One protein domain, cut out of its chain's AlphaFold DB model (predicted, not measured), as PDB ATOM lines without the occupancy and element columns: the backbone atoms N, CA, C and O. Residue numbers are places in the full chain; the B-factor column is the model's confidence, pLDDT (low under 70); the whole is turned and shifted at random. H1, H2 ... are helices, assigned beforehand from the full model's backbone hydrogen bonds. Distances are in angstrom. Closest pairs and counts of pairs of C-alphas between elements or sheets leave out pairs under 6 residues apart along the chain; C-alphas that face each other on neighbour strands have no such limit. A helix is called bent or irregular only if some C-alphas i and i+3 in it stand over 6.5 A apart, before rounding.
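AT A GLANCE: This is residues 57 to 123 of the 123 residues of the protein "Truncated ABCC3 protein" of Spodoptera litura (UniProt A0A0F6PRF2). Read from residue 57 and you meet one helix, H1, then a chain that folds back so that H2a, the short first arm of a bent helix, packs on H1 at residues 67 to 75. From there the long second arm, H2b, turns away, and residues 97 to 123 stick out free and make much of the length. The printed part has 67 residues with two named helices, H1 then H2, and no named strand; the class is all helix. The whole is extended, with a radius of gyration of the C-alphas of 19.3 A, and flat, spanning 62 by 33 by 11 A.

HOW THE PARTS SIT: Start with H1, residues 61 to 82, and look at its residues 67 to 75, which alone touch H2a, residues 88 to 95. Their closest C-alphas, those of Trp 72 and Val 91, are 6.4 A apart. The two run opposite ways at a steep tilt of 63 degrees. Go on to H2b, residues 98 to 120, whose line is about perpendicular to that of H2a, at 78 degrees. H1 and H2b are apart. Every O i to N i+4 pair is within hydrogen-bond range in H1 and H2a, and 15 of 19 are in H2b.

IN THESE COORDINATES: Find C-alpha 61 at (69.835, 83.344, 138.279); from there H1 runs 31.0 A to C-alpha 82. H2, residues 88 to 120, was assigned as one helix by its hydrogen bonds but is bent: C-alphas 95 and 98 are 7.3 A apart. H2a begins at (76.784, 83.783, 154.827) and is 10.6 A long. H2b runs 33.8 A to C-alpha 120 at (101.454, 115.213, 132.937), and is irregular, with C-alphas 99 and 102 at 7.0 A.

THE WHOLE: The two C-alphas farthest apart, those of Leu 81 and Gln 123, are 61.6 A apart. The printed part has no cut, and the link from H1 to H2 is tight. Mean pLDDT of the printed part is 87.9; residue 123, the chain's last, is under 70.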
ATOM      1  N   ASN A  57      73.758  82.446 129.292       76.38
ATOM      2  CA  ASN A  57      73.511  81.417 130.314       76.38
ATOM      3  C   ASN A  57      74.280  81.669 131.626       76.38
ATOM      4  O   ASN A  57      73.765  81.431 132.708       76.38
ATOM      5  N   MET A  58      75.482  82.249 131.548       72.94
ATOM      6  CA  MET A  58      76.282  82.597 132.730       72.94
ATOM      7  C   MET A  58      75.641  83.631 133.667       72.94
ATOM      8  O   MET A  58      76.051  83.703 134.818       72.94
ATOM      9  N   TYR A  59      74.686  84.433 133.193       76.94
ATOM     10  CA  TYR A  59      73.960  85.414 134.008       76.94
ATOM     11  C   TYR A  59      72.593  84.899 134.465       76.94
ATOM     12  O   TYR A  59      71.832  85.642 135.079       76.94
ATOM     13  N   GLN A  60      72.256  83.641 134.170       86.00
ATOM     14  CA  GLN A  60      71.008  83.058 134.641       86.00
ATOM     15  C   GLN A  60      71.043  82.901 136.161       86.00
ATOM     16  O   GLN A  60      71.956  82.285 136.717       86.00
ATOM     17  N   SER A  61      70.002  83.411 136.822       87.69
ATOM     18  CA  SER A  61      69.835  83.344 138.279       87.69
ATOM     19  C   SER A  61      69.942  81.918 138.813       87.69
ATOM     20  O   SER A  61      70.565  81.705 139.847       87.69
ATOM     21  N   LYS A  62      69.424  80.936 138.065       89.31
ATOM     22  CA  LYS A  62      69.513  79.510 138.400       89.31
ATOM     23  C   LYS A  62      70.961  79.038 138.555       89.31
ATOM     24  O   LYS A  62      71.313  78.490 139.588       89.31
ATOM     25  N   MET A  63      71.828  79.320 137.577       88.81
ATOM     26  CA  MET A  63      73.232  78.891 137.637       88.81
ATOM     27  C   MET A  63      73.995  79.546 138.795       88.81
ATOM     28  O   MET A  63      74.831  78.900 139.429       88.81
ATOM     29  N   LEU A  64      73.727  80.829 139.072       90.25
ATOM     30  CA  LEU A  64      74.329  81.523 140.213       90.25
ATOM     31  C   LEU A  64      73.814  80.967 141.548       90.25
ATOM     32  O   LEU A  64      74.612  80.785 142.466       90.25
ATOM     33  N   GLY A  65      72.511  80.683 141.632       92.12
ATOM     34  CA  GLY A  65      71.861  80.072 142.788       92.12
ATOM     35  C   GLY A  65      72.455  78.707 143.111       92.12
ATOM     36  O   GLY A  65      72.957  78.520 144.215       92.12
ATOM     37  N   ASP A  66      72.538  77.815 142.120       93.06
ATOM     38  CA  ASP A  66      73.121  76.475 142.275       93.06
ATOM     39  C   ASP A  66      74.586  76.545 142.752       93.06
ATOM     40  O   ASP A  66      75.043  75.744 143.572       93.06
ATOM     41  N   LYS A  67      75.361  77.516 142.244       91.06
ATOM     42  CA  LYS A  67      76.761  77.714 142.651       91.06
ATOM     43  C   LYS A  67      76.869  78.190 144.101       91.06
ATOM     44  O   LYS A  67      77.761  77.734 144.819       91.06
ATOM     45  N   LEU A  68      75.993  79.107 144.509       93.44
ATOM     46  CA  LEU A  68      75.939  79.630 145.870       93.44
ATOM     47  C   LEU A  68      75.450  78.568 146.864       93.44
ATOM     48  O   LEU A  68      76.006  78.450 147.951       93.44
ATOM     49  N   GLU A  69      74.463  77.763 146.484       93.81
ATOM     50  CA  GLU A  69      73.952  76.671 147.312       93.81
ATOM     51  C   GLU A  69      75.045  75.630 147.586       93.81
ATOM     52  O   GLU A  69      75.298  75.274 148.737       93.81
ATOM     53  N   ARG A  70      75.786  75.211 146.553       93.31
ATOM     54  CA  ARG A  70      76.911  74.274 146.713       93.31
ATOM     55  C   ARG A  70      78.001  74.816 147.637       93.31
ATOM     56  O   ARG A  70      78.552  74.065 148.443       93.31
ATOM     57  N   SER A  71      78.346  76.101 147.518       91.50
ATOM     58  CA  SER A  71      79.362  76.707 148.384       91.50
ATOM     59  C   SER A  71      78.863  76.887 149.818       91.50
ATOM     60  O   SER A  71      79.647  76.724 150.755       91.50
ATOM     61  N   TRP A  72      77.567  77.147 149.994       92.69
ATOM     62  CA  TRP A  72      76.913  77.217 151.294       92.69
ATOM     63  C   TRP A  72      76.890  75.868 152.012       92.69
ATOM     64  O   TRP A  72      77.376  75.790 153.137       92.69
ATOM     65  N   LEU A  73      76.441  74.797 151.350       92.88
ATOM     66  CA  LEU A  73      76.410  73.446 151.927       92.88
ATOM     67  C   LEU A  73      77.802  72.980 152.371       92.88
ATOM     68  O   LEU A  73      77.964  72.408 153.449       92.88
ATOM     69  N   LYS A  74      78.836  73.280 151.573       90.56
ATOM     70  CA  LYS A  74      80.225  72.987 151.944       90.56
ATOM     71  C   LYS A  74      80.661  73.757 153.193       90.56
ATOM     72  O   LYS A  74      81.250  73.173 154.099       90.56
ATOM     73  N   ALA A  75      80.354  75.051 153.255       89.31
ATOM     74  CA  ALA A  75      80.675  75.877 154.413       89.31
ATOM     75  C   ALA A  75      79.897  75.453 155.670       89.31
ATOM     76  O   ALA A  75      80.433  75.544 156.771       89.31
ATOM     77  N   GLU A  76      78.660  74.978 155.520       89.88
ATOM     78  CA  GLU A  76      77.850  74.445 156.617       89.88
ATOM     79  C   GLU A  76      78.446  73.146 157.176       89.88
ATOM     80  O   GLU A  76      78.530  72.977 158.392       89.88
ATOM     81  N   TYR A  77      78.915  72.248 156.305       89.50
ATOM     82  CA  TYR A  77      79.608  71.029 156.721       89.50
ATOM     83  C   TYR A  77      80.903  71.344 157.490       89.50
ATOM     84  O   TYR A  77      81.112  70.838 158.592       89.50
ATOM     85  N   GLU A  78      81.736  72.247 156.965       87.44
ATOM     86  CA  GLU A  78      82.967  72.704 157.632       87.44
ATOM     87  C   GLU A  78      82.673  73.387 158.985       87.44
ATOM     88  O   GLU A  78      83.381  73.174 159.972       87.44
ATOM     89  N   ALA A  79      81.596  74.170 159.059       87.12
ATOM     90  CA  ALA A  79      81.130  74.817 160.282       87.12
ATOM     91  C   ALA A  79      80.688  73.811 161.356       87.12
ATOM     92  O   ALA A  79      81.047  73.977 162.524       87.12
ATOM     93  N   LYS A  80      79.971  72.747 160.965       87.12
ATOM     94  CA  LYS A  80      79.576  71.652 161.869       87.12
ATOM     95  C   LYS A  80      80.790  70.930 162.454       87.12
ATOM     96  O   LYS A  80      80.792  70.641 163.644       87.12
ATOM     97  N   LEU A  81      81.831  70.704 161.652       86.44
ATOM     98  CA  LEU A  81      83.081  70.086 162.113       86.44
ATOM     99  C   LEU A  81      83.885  70.994 163.053       86.44
ATOM    100  O   LEU A  81      84.490  70.519 164.007       86.44
ATOM    101  N   THR A  82      83.891  72.301 162.789       83.88
ATOM    102  CA  THR A  82      84.701  73.277 163.541       83.88
ATOM    103  C   THR A  82      83.956  73.846 164.761       83.88
ATOM    104  O   THR A  82      84.524  74.614 165.534       83.88
ATOM    105  N   GLY A  83      82.666  73.528 164.927       81.44
ATOM    106  CA  GLY A  83      81.806  74.077 165.983       81.44
ATOM    107  C   GLY A  83      81.531  75.583 165.863       81.44
ATOM    108  O   GLY A  83      81.033  76.200 166.803       81.44
ATOM    109  N   GLN A  84      81.857  76.205 164.725       79.81
ATOM    110  CA  GLN A  84      81.696  77.645 164.502       79.81
ATOM    111  C   GLN A  84      80.476  77.937 163.631       79.81
ATOM    112  O   GLN A  84      80.182  77.206 162.693       79.81
ATOM    113  N   LYS A  85      79.785  79.055 163.883       81.00
ATOM    114  CA  LYS A  85      78.648  79.479 163.049       81.00
ATOM    115  C   LYS A  85      79.125  79.916 161.651       81.00
ATOM    116  O   LYS A  85      80.004  80.781 161.561       81.00
ATOM    117  N   PRO A  86      78.536  79.393 160.557       82.88
ATOM    118  CA  PRO A  86      78.901  79.801 159.205       82.88
ATOM    119  C   PRO A  86      78.428  81.236 158.935       82.88
ATOM    120  O   PRO A  86      77.287  81.601 159.212       82.88
ATOM    121  N   LYS A  87      79.306  82.072 158.370       86.25
ATOM    122  CA  LYS A  87      78.976  83.452 157.975       86.25
ATOM    123  C   LYS A  87      78.591  83.491 156.497       86.25
ATOM    124  O   LYS A  87      79.468  83.390 155.639       86.25
ATOM    125  N   PHE A  88      77.310  83.710 156.199       87.50
ATOM    126  CA  PHE A  88      76.784  83.783 154.827       87.50
ATOM    127  C   PHE A  88      77.521  84.794 153.949       87.50
ATOM    128  O   PHE A  88      77.983  84.443 152.867       87.50
ATOM    129  N   ALA A  89      77.750  86.010 154.453       88.50
ATOM    130  CA  ALA A  89      78.485  87.037 153.716       88.50
ATOM    131  C   ALA A  89      79.880  86.554 153.278       88.50
ATOM    132  O   ALA A  89      80.280  86.769 152.138       88.50
ATOM    133  N   LYS A  90      80.606  85.827 154.140       87.62
ATOM    134  CA  LYS A  90      81.942  85.302 153.813       87.62
ATOM    135  C   LYS A  90      81.885  84.290 152.665       87.62
ATOM    136  O   LYS A  90      82.745  84.320 151.788       87.62
ATOM    137  N   VAL A  91      80.880  83.416 152.658       90.81
ATOM    138  CA  VAL A  91      80.667  82.419 151.595       90.81
ATOM    139  C   VAL A  91      80.265  83.098 150.288       90.81
ATOM    140  O   VAL A  91      80.811  82.771 149.232       90.81
ATOM    141  N   LEU A  92      79.378  84.092 150.367       90.62
ATOM    142  CA  LEU A  92      78.939  84.893 149.231       90.62
ATOM    143  C   LEU A  92      80.130  85.597 148.570       90.62
ATOM    144  O   LEU A  92      80.405  85.372 147.389       90.62
ATOM    145  N   PHE A  93      80.905  86.362 149.346       90.62
ATOM    146  CA  PHE A  93      82.106  87.027 148.846       90.62
ATOM    147  C   PHE A  93      83.097  86.019 148.265       90.62
ATOM    148  O   PHE A  93      83.538  86.192 147.135       90.62
ATOM    149  N   LYS A  94      83.390  84.911 148.958       87.81
ATOM    150  CA  LYS A  94      84.317  83.885 148.454       87.81
ATOM    151  C   LYS A  94      83.869  83.271 147.120       87.81
ATOM    152  O   LYS A  94      84.714  82.964 146.281       87.81
ATOM    153  N   THR A  95      82.563  83.111 146.910       88.81
ATOM    154  CA  THR A  95      81.996  82.508 145.690       88.81
ATOM    155  C   THR A  95      82.057  83.453 144.491       88.81
ATOM    156  O   THR A  95      82.297  83.006 143.363       88.81
ATOM    157  N   PHE A  96      81.849  84.751 144.724       88.69
ATOM    158  CA  PHE A  96      81.678  85.733 143.657       88.69
ATOM    159  C   PHE A  96      82.904  86.615 143.402       88.69
ATOM    160  O   PHE A  96      83.078  87.047 142.264       88.69
ATOM    161  N   ILE A  97      83.793  86.826 144.381       90.19
ATOM    162  CA  ILE A  97      84.931  87.764 144.279       90.19
ATOM    163  C   ILE A  97      85.777  87.539 143.020       90.19
ATOM    164  O   ILE A  97      86.100  88.494 142.323       90.19
ATOM    165  N   TRP A  98      86.036  86.280 142.653       88.19
ATOM    166  CA  TRP A  98      86.798  85.914 141.455       88.19
ATOM    167  C   TRP A  98      86.207  86.470 140.156       88.19
ATOM    168  O   TRP A  98      86.951  86.834 139.252       88.19
ATOM    169  N   SER A  99      84.879  86.572 140.067       87.75
ATOM    170  CA  SER A  99      84.209  87.158 138.902       87.75
ATOM    171  C   SER A  99      84.265  88.690 138.894       87.75
ATOM    172  O   SER A  99      84.124  89.283 137.827       87.75
ATOM    173  N   TYR A 100      84.459  89.325 140.054       88.88
ATOM    174  CA  TYR A 100      84.507  90.784 140.211       88.88
ATOM    175  C   TYR A 100      85.930  91.364 140.124       88.88
ATOM    176  O   TYR A 100      86.075  92.523 139.740       88.88
ATOM    177  N   ILE A 101      86.977  90.574 140.404       93.00
ATOM    178  CA  ILE A 101      88.394  90.989 140.313       93.00
ATOM    179  C   ILE A 101      88.748  91.710 138.998       93.00
ATOM    180  O   ILE A 101      89.278  92.818 139.079       93.00
ATOM    181  N   PRO A 102      88.470  91.164 137.795       90.81
ATOM    182  CA  PRO A 102      88.869  91.828 136.551       90.81
ATOM    183  C   PRO A 102      88.162  93.176 136.346       90.81
ATOM    184  O   PRO A 102      88.774  94.117 135.846       90.81
ATOM    185  N   GLY A 103      86.902  93.296 136.778       90.31
ATOM    186  CA  GLY A 103      86.176  94.567 136.755       90.31
ATOM    187  C   GLY A 103      86.788  95.592 137.712       90.31
ATOM    188  O   GLY A 103      86.984  96.746 137.336       90.31
ATOM    189  N   GLY A 104      87.163  95.155 138.918       92.00
ATOM    190  CA  GLY A 104      87.864  95.992 139.893       92.00
ATOM    191  C   GLY A 104      89.228  96.471 139.393       92.00
ATOM    192  O   GLY A 104      89.553  97.646 139.546       92.00
ATOM    193  N   LEU A 105      89.996  95.598 138.734       93.88
ATOM    194  CA  LEU A 105      91.289  95.953 138.147       93.88
ATOM    195  C   LEU A 105      91.135  97.005 137.044       93.88
ATOM    196  O   LEU A 105      91.833  98.015 137.063       93.88
ATOM    197  N   MET A 106      90.178  96.812 136.128       91.56
ATOM    198  CA  MET A 106      89.887  97.784 135.071       91.56
ATOM    199  C   MET A 106      89.515  99.157 135.656       91.56
ATOM    200  O   MET A 106      90.017 100.187 135.202       91.56
ATOM    201  N   GLN A 107      88.680  99.172 136.701       92.00
ATOM    202  CA  GLN A 107      88.293 100.401 137.390       92.00
ATOM    203  C   GLN A 107      89.498 101.070 138.067       92.00
ATOM    204  O   GLN A 107      89.692 102.275 137.906       92.00
ATOM    205  N   ALA A 108      90.336 100.305 138.770       93.69
ATOM    206  CA  ALA A 108      91.536 100.817 139.429       93.69
ATOM    207  C   ALA A 108      92.512 101.452 138.427       93.69
ATOM    208  O   ALA A 108      92.994 102.560 138.662       93.69
ATOM    209  N   THR A 109      92.737 100.813 137.274       92.56
ATOM    210  CA  THR A 109      93.555 101.382 136.193       92.56
ATOM    211  C   THR A 109      92.953 102.677 135.656       92.56
ATOM    212  O   THR A 109      93.671 103.660 135.492       92.56
ATOM    213  N   SER A 110      91.637 102.716 135.425       91.19
ATOM    214  CA  SER A 110      90.973 103.928 134.926       91.19
ATOM    215  C   SER A 110      91.104 105.109 135.893       91.19
ATOM    216  O   SER A 110      91.358 106.231 135.463       91.19
ATOM    217  N   ILE A 111      90.999 104.849 137.201       94.06
ATOM    218  CA  ILE A 111      91.169 105.859 138.250       94.06
ATOM    219  C   ILE A 111      92.624 106.326 138.283       94.06
ATOM    220  O   ILE A 111      92.867 107.528 138.248       94.06
ATOM    221  N   GLY A 112      93.582 105.394 138.265       92.75
ATOM    222  CA  GLY A 112      95.008 105.717 138.256       92.75
ATOM    223  C   GLY A 112      95.409 106.600 137.072       92.75
ATOM    224  O   GLY A 112      96.082 107.610 137.263       92.75
ATOM    225  N   LEU A 113      94.928 106.286 135.864       90.81
ATOM    226  CA  LEU A 113      95.162 107.109 134.672       90.81
ATOM    227  C   LEU A 113      94.565 108.513 134.817       90.81
ATOM    228  O   LEU A 113      95.222 109.497 134.487       90.81
ATOM    229  N   ARG A 114      93.344 108.614 135.354       90.25
ATOM    230  CA  ARG A 114      92.643 109.891 135.552       90.25
ATOM    231  C   ARG A 114      93.341 110.782 136.580       90.25
ATOM    232  O   ARG A 114      93.348 111.997 136.420       90.25
ATOM    233  N   THR A 115      93.947 110.183 137.603       91.31
ATOM    234  CA  THR A 115      94.779 110.881 138.593       91.31
ATOM    235  C   THR A 115      96.155 111.258 138.037       91.31
ATOM    236  O   THR A 115      96.701 112.283 138.431       91.31
ATOM    237  N   ALA A 116      96.709 110.484 137.099       88.56
ATOM    238  CA  ALA A 116      97.994 110.781 136.461       88.56
ATOM    239  C   ALA A 116      97.908 111.870 135.372       88.56
ATOM    240  O   ALA A 116      98.865 112.614 135.176       88.56
ATOM    241  N   SER A 117      96.769 112.005 134.681       86.38
ATOM    242  CA  SER A 117      96.547 113.049 133.665       86.38
ATOM    243  C   SER A 117      96.874 114.484 134.122       86.38
ATOM    244  O   SER A 117      97.577 115.168 133.380       86.38
ATOM    245  N   PRO A 118      96.437 114.968 135.307       88.62
ATOM    246  CA  PRO A 118      96.798 116.310 135.768       88.62
ATOM    247  C   PRO A 118      98.293 116.466 136.071       88.62
ATOM    248  O   PRO A 118      98.807 117.569 135.958       88.62
ATOM    249  N   LEU A 119      99.009 115.387 136.405       83.75
ATOM    250  CA  LEU A 119     100.452 115.444 136.666       83.75
ATOM    251  C   LEU A 119     101.269 115.618 135.375       83.75
ATOM    252  O   LEU A 119     102.280 116.309 135.398       83.75
ATOM    253  N   LEU A 120     100.811 115.050 134.252       81.25
ATOM    254  CA  LEU A 120     101.454 115.213 132.937       81.25
ATOM    255  C   LEU A 120     101.245 116.605 132.322       81.25
ATOM    256  O   LEU A 120     102.094 117.054 131.567       81.25
ATOM    257  N   PHE A 121     100.129 117.273 132.628       79.31
ATOM    258  CA  PHE A 121      99.834 118.641 132.167       79.31
ATOM    259  C   PHE A 121     100.366 119.734 133.106       79.31
ATOM    260  O   PHE A 121     100.251 120.915 132.791       79.31
ATOM    261  N   SER A 122     100.886 119.352 134.276       77.44
ATOM    262  CA  SER A 122     101.404 120.278 135.288       77.44
ATOM    263  C   SER A 122     102.908 120.570 135.147       77.44
ATOM    264  O   SER A 122     103.414 121.387 135.918       77.44
ATOM    265  N   GLN A 123     103.614 119.906 134.224       63.91
ATOM    266  CA  GLN A 123     104.970 120.274 133.787       63.91
ATOM    267  C   GLN A 123     104.906 121.077 132.492       63.91
ATOM    268  O   GLN A 123     105.742 121.997 132.361       63.91
TER     269      GLN A 123